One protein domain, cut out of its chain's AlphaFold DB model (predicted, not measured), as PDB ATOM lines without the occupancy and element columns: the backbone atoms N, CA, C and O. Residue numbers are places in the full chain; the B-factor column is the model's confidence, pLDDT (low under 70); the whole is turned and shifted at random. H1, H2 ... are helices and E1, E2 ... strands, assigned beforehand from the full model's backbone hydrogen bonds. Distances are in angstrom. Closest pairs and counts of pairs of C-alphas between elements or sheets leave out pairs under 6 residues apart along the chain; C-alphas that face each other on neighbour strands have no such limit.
ATOM      1  N   GLU A 342     121.388 -28.859  11.959       90.00
ATOM      2  CA  GLU A 342     122.273 -29.997  12.251       90.00
ATOM      3  C   GLU A 342     121.917 -30.687  13.570       90.00
ATOM      4  O   GLU A 342     122.015 -31.907  13.684       90.00
ATOM      5  N   LEU A 343     121.495 -29.924  14.583       88.69
ATOM      6  CA  LEU A 343     121.043 -30.504  15.845       88.69
ATOM      7  C   LEU A 343     119.682 -31.192  15.700       88.69
ATOM      8  O   LEU A 343     119.426 -32.157  16.414       88.69
ATOM      9  N   CYS A 344     118.830 -30.730  14.785       89.81
ATOM     10  CA  CYS A 344     117.544 -31.355  14.480       89.81
ATOM     11  C   CYS A 344     117.732 -32.671  13.717       89.81
ATOM     12  O   CYS A 344     117.166 -33.697  14.097       89.81
ATOM     13  N   GLU A 345     118.627 -32.681  12.729       91.31
ATOM     14  CA  GLU A 345     119.046 -33.897  12.036       91.31
ATOM     15  C   GLU A 345     119.671 -34.898  13.019       91.31
ATOM     16  O   GLU A 345     119.271 -36.063  13.066       91.31
ATOM     17  N   GLN A 346     120.585 -34.452  13.884       87.25
ATOM     18  CA  GLN A 346     121.202 -35.308  14.897       87.25
ATOM     19  C   GLN A 346     120.172 -35.855  15.902       87.25
ATOM     20  O   GLN A 346     120.217 -37.041  16.234       87.25
ATOM     21  N   ALA A 347     119.217 -35.032  16.349       82.31
ATOM     22  CA  ALA A 347     118.127 -35.463  17.225       82.31
ATOM     23  C   ALA A 347     117.233 -36.515  16.548       82.31
ATOM     24  O   ALA A 347     116.850 -37.495  17.191       82.31
ATOM     25  N   SER A 348     116.978 -36.372  15.243       88.19
ATOM     26  CA  SER A 348     116.234 -37.365  14.464       88.19
ATOM     27  C   SER A 348     116.955 -38.717  14.431       88.19
ATOM     28  O   SER A 348     116.343 -39.755  14.689       88.19
ATOM     29  N   ILE A 349     118.278 -38.713  14.228       84.12
ATOM     30  CA  ILE A 349     119.107 -39.923  14.188       84.12
ATOM     31  C   ILE A 349     119.133 -40.600  15.562       84.12
ATOM     32  O   ILE A 349     118.991 -41.822  15.656       84.12
ATOM     33  N   GLU A 350     119.295 -39.825  16.636       83.69
ATOM     34  CA  GLU A 350     119.344 -40.342  18.008       83.69
ATOM     35  C   GLU A 350     118.007 -40.940  18.461       83.69
ATOM     36  O   GLU A 350     117.993 -41.935  19.191       83.69
ATOM     37  N   ALA A 351     116.892 -40.390  17.982       78.88
ATOM     38  CA  ALA A 351     115.552 -40.892  18.257       78.88
ATOM     39  C   ALA A 351     115.098 -42.027  17.316       78.88
ATOM     40  O   ALA A 351     114.016 -42.585  17.511       78.88
ATOM     41  N   GLY A 352     115.901 -42.387  16.306       86.38
ATOM     42  CA  GLY A 352     115.527 -43.371  15.285       86.38
ATOM     43  C   GLY A 352     114.399 -42.900  14.359       86.38
ATOM     44  O   GLY A 352     113.633 -43.729  13.867       86.38
ATOM     45  N   GLY A 353     114.271 -41.585  14.179       83.38
ATOM     46  CA  GLY A 353     113.325 -40.923  13.288       83.38
ATOM     47  C   GLY A 353     113.832 -40.750  11.854       83.38
ATOM     48  O   GLY A 353     114.944 -41.159  11.515       83.38
ATOM     49  N   ILE A 354     113.001 -40.146  11.005       84.25
ATOM     50  CA  ILE A 354     113.332 -39.782   9.618       84.25
ATOM     51  C   ILE A 354     113.477 -38.260   9.545       84.25
ATOM     52  O   ILE A 354     112.606 -37.537  10.016       84.25
ATOM     53  N   TRP A 355     114.577 -37.777   8.971       84.50
ATOM     54  CA  TRP A 355     114.803 -36.354   8.721       84.50
ATOM     55  C   TRP A 355     114.175 -35.945   7.383       84.50
ATOM     56  O   TRP A 355     114.549 -36.522   6.359       84.50
ATOM     57  N   ASP A 356     113.239 -34.988   7.385       82.62
ATOM     58  CA  ASP A 356     112.518 -34.539   6.171       82.62
ATOM     59  C   ASP A 356     113.034 -33.202   5.605       82.62
ATOM     60  O   ASP A 356     112.663 -32.779   4.513       82.62
ATOM     61  N   GLY A 357     113.969 -32.555   6.306       83.06
ATOM     62  CA  GLY A 357     114.629 -31.335   5.845       83.06
ATOM     63  C   GLY A 357     114.169 -30.064   6.559       83.06
ATOM     64  O   GLY A 357     113.506 -30.094   7.596       83.06
ATOM     65  N   ALA A 358     114.615 -28.924   6.026       80.44
ATOM     66  CA  ALA A 358     114.347 -27.601   6.577       80.44
ATOM     67  C   ALA A 358     113.390 -26.824   5.669       80.44
ATOM     68  O   ALA A 358     113.620 -26.737   4.460       80.44
ATOM     69  N   PHE A 359     112.372 -26.214   6.269       77.31
ATOM     70  CA  PHE A 359     111.377 -25.393   5.594       77.31
ATOM     71  C   PHE A 359     111.381 -23.962   6.146       77.31
ATOM     72  O   PHE A 359     111.685 -23.699   7.314       77.31
ATOM     73  N   ASN A 360     111.060 -23.017   5.263       59.94
ATOM     74  CA  ASN A 360     110.970 -21.592   5.570       59.94
ATOM     75  C   ASN A 360     109.500 -21.160   5.527       59.94
ATOM     76  O   ASN A 360     109.107 -20.445   4.608       59.94
ATOM     77  N   ASP A 361     108.689 -21.603   6.492       54.66
ATOM     78  CA  ASP A 361     107.286 -21.168   6.595       54.66
ATOM     79  C   ASP A 361     106.853 -20.784   8.024       54.66
ATOM     80  O   ASP A 361     105.675 -20.695   8.358       54.66
ATOM     81  N   ALA A 362     107.813 -20.464   8.898       56.19
ATOM     82  CA  ALA A 362     107.506 -20.057  10.274       56.19
ATOM     83  C   ALA A 362     106.707 -18.732  10.374       56.19
ATOM     84  O   ALA A 362     106.203 -18.398  11.447       56.19
ATOM     85  N   ASN A 363     106.612 -17.959   9.284       54.16
ATOM     86  CA  ASN A 363     105.965 -16.642   9.255       54.16
ATOM     87  C   ASN A 363     104.444 -16.699   9.065       54.16
ATOM     88  O   ASN A 363     103.757 -15.826   9.584       54.16
ATOM     89  N   SER A 364     103.913 -17.696   8.357       45.47
ATOM     90  CA  SER A 364     102.476 -17.779   8.063       45.47
ATOM     91  C   SER A 364     101.646 -18.318   9.239       45.47
ATOM     92  O   SER A 364     100.449 -18.064   9.295       45.47
ATOM     93  N   HIS A 365     102.285 -18.981  10.216       47.56
ATOM     94  CA  HIS A 365     101.599 -19.682  11.317       47.56
ATOM     95  C   HIS A 365     102.054 -19.268  12.734       47.56
ATOM     96  O   HIS A 365     101.715 -19.926  13.713       47.56
ATOM     97  N   GLY A 366     102.846 -18.197  12.884       55.16
ATOM     98  CA  GLY A 366     103.206 -17.646  14.204       55.16
ATOM     99  C   GLY A 366     104.165 -18.490  15.064       55.16
ATOM    100  O   GLY A 366     104.434 -18.124  16.208       55.16
ATOM    101  N   ILE A 367     104.734 -19.576  14.535       70.00
ATOM    102  CA  ILE A 367     105.619 -20.485  15.281       70.00
ATOM    103  C   ILE A 367     107.056 -19.949  15.427       70.00
ATOM    104  O   ILE A 367     107.554 -19.153  14.621       70.00
ATOM    105  N   SER A 368     107.744 -20.376  16.493       77.06
ATOM    106  CA  SER A 368     109.159 -20.064  16.733       77.06
ATOM    107  C   SER A 368     110.084 -20.969  15.919       77.06
ATOM    108  O   SER A 368     109.804 -22.153  15.740       77.06
ATOM    109  N   THR A 369     111.225 -20.435  15.477       83.69
ATOM    110  CA  THR A 369     112.265 -21.213  14.790       83.69
ATOM    111  C   THR A 369     112.753 -22.380  15.649       83.69
ATOM    112  O   THR A 369     113.156 -22.176  16.795       83.69
ATOM    113  N   GLY A 370     112.745 -23.592  15.095       88.00
ATOM    114  CA  GLY A 370     113.271 -24.773  15.770       88.00
ATOM    115  C   GLY A 370     112.833 -26.102  15.156       88.00
ATOM    116  O   GLY A 370     112.281 -26.147  14.059       88.00
ATOM    117  N   CYS A 371     113.140 -27.185  15.868       92.25
ATOM    118  CA  CYS A 371     112.938 -28.564  15.431       92.25
ATOM    119  C   CYS A 371     111.620 -29.139  15.968       92.25
ATOM    120  O   CYS A 371     111.395 -29.119  17.183       92.25
ATOM    121  N   TYR A 372     110.789 -29.699  15.094       90.31
ATOM    122  CA  TYR A 372     109.483 -30.267  15.426       90.31
ATOM    123  C   TYR A 372     109.410 -31.730  14.987       90.31
ATOM    124  O   TYR A 372     109.986 -32.108  13.968       90.31
ATOM    125  N   ILE A 373     108.721 -32.561  15.769       86.69
ATOM    126  CA  ILE A 373     108.355 -33.919  15.350       86.69
ATOM    127  C   ILE A 373     107.025 -33.812  14.605       86.69
ATOM    128  O   ILE A 373     106.117 -33.195  15.132       86.69
ATOM    129  N   VAL A 374     106.857 -34.394  13.423       80.94
ATOM    130  CA  VAL A 374     105.633 -34.256  12.621       80.94
ATOM    131  C   VAL A 374     105.049 -35.637  12.319       80.94
ATOM    132  O   VAL A 374     105.753 -36.565  11.911       80.94
ATOM    133  N   GLY A 375     103.747 -35.797  12.565       69.94
ATOM    134  CA  GLY A 375     103.003 -37.038  12.332       69.94
ATOM    135  C   GLY A 375     103.363 -38.222  13.246       69.94
ATOM    136  O   GLY A 375     104.256 -38.183  14.093       69.94
ATOM    137  N   ALA A 376     102.668 -39.346  13.046       51.78
ATOM    138  CA  ALA A 376     102.789 -40.565  13.859       51.78
ATOM    139  C   ALA A 376     104.100 -41.370  13.639       51.78
ATOM    140  O   ALA A 376     104.188 -42.533  14.038       51.78
ATOM    141  N   GLY A 377     105.107 -40.787  12.976       56.12
ATOM    142  CA  GLY A 377     106.246 -41.503  12.389       56.12
ATOM    143  C   GLY A 377     107.644 -41.121  12.882       56.12
ATOM    144  O   GLY A 377     108.606 -41.571  12.264       56.12
ATOM    145  N   ASN A 378     107.794 -40.326  13.952       75.56
ATOM    146  CA  ASN A 378     109.089 -39.739  14.344       75.56
ATOM    147  C   ASN A 378     109.763 -39.007  13.164       75.56
ATOM    148  O   ASN A 378     110.962 -39.170  12.940       75.56
ATOM    149  N   VAL A 379     109.000 -38.266  12.358       76.75
ATOM    150  CA  VAL A 379     109.581 -37.425  11.304       76.75
ATOM    151  C   VAL A 379     110.011 -36.119  11.954       76.75
ATOM    152  O   VAL A 379     109.240 -35.562  12.722       76.75
ATOM    153  N   TYR A 380     111.237 -35.668  11.724       89.56
ATOM    154  CA  TYR A 380     111.753 -34.422  12.288       89.56
ATOM    155  C   TYR A 380     111.841 -33.380  11.175       89.56
ATOM    156  O   TYR A 380     112.320 -33.693  10.082       89.56
ATOM    157  N   GLU A 381     111.416 -32.155  11.472       88.94
ATOM    158  CA  GLU A 381     111.397 -31.026  10.539       88.94
ATOM    159  C   GLU A 381     111.934 -29.757  11.221       88.94
ATOM    160  O   GLU A 381     111.649 -29.497  12.393       88.94
ATOM    161  N   TRP A 382     112.731 -28.959  10.503       88.94
ATOM    162  CA  TRP A 382     113.230 -27.667  10.991       88.94
ATOM    163  C   TRP A 382     112.470 -26.510  10.354       88.94
ATOM    164  O   TRP A 382     112.502 -26.352   9.135       88.94
ATOM    165  N   GLN A 383     111.884 -25.652  11.185       87.56
ATOM    166  CA  GLN A 383     111.191 -24.440  10.753       87.56
ATOM    167  C   GLN A 383     112.075 -23.214  11.011       87.56
ATOM    168  O   GLN A 383     112.486 -22.991  12.152       87.56
ATOM    169  N   SER A 384     112.368 -22.407   9.986       81.62
ATOM    170  CA  SER A 384     113.175 -21.177  10.100       81.62
ATOM    171  C   SER A 384     112.394 -19.911   9.744       81.62
ATOM    172  O   SER A 384     111.534 -19.909   8.865       81.62
TER     173      SER A 384
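Overview. This is residues 342 to 384 of the 829 residues of a protein of Euryarchaeota archaeon (UniProt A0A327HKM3). A small, twisted wall of three strands has one short helix, H1, packed over one face and running along the strands; no named element covers the other face. The link from E1 to E2, residues 360 to 369, loops out past one end of the sheet. The printed part has 43 residues, with one named helix and three named strands in the order H1, E1, E2, E3; the mixed sheet runs E1, E3, E2, and the class is mixed, helices and strands. The whole is compact, with a radius of gyration of the C-alphas of 10.1 A and spans of 29 by 22 by 13 A.

Along the chain. H1, residues 342 to 350, begins with C-alpha 342 at (122.273, -29.997, 12.251) and is 12.2 A long. E1, residues 354 to 359, measures 15.1 A. E2, residues 370 to 374, measures 12.6 A. E3, residues 379 to 383, measures 13.1 A and ends with C-alpha 383 at (111.191, -24.440, 10.753).

Arrangement. The sheet is only just strongly twisted, its C-alphas lying up to 4.4 A off the best plane. E3 is the inner strand. E1 and E3 are parallel, at 17 degrees, with N 359 and O 382 at 2.9 A, within hydrogen-bond range. E2 and E3 form an antiparallel hairpin, at 146 degrees, with N 374 and O 379 at 2.7 A, also within range. E1 and E2 are apart. H1 is on the sheet at a height of 8.4 A, over E3, at 12 degrees to it on the local plane; their closest C-alphas, those of Ser 348 and Tyr 380, are 5.8 A apart. In H1 every O i to N i+4 pair is within hydrogen-bond range.

Size, cuts and confidence. The two C-alphas farthest apart, those of Glu 350 and Ser 364, are 29.9 A apart. The printed part has no cut and no long link. Mean pLDDT of the printed part is 77.6; residues 360 to 366 and 375 to 377 are under 70.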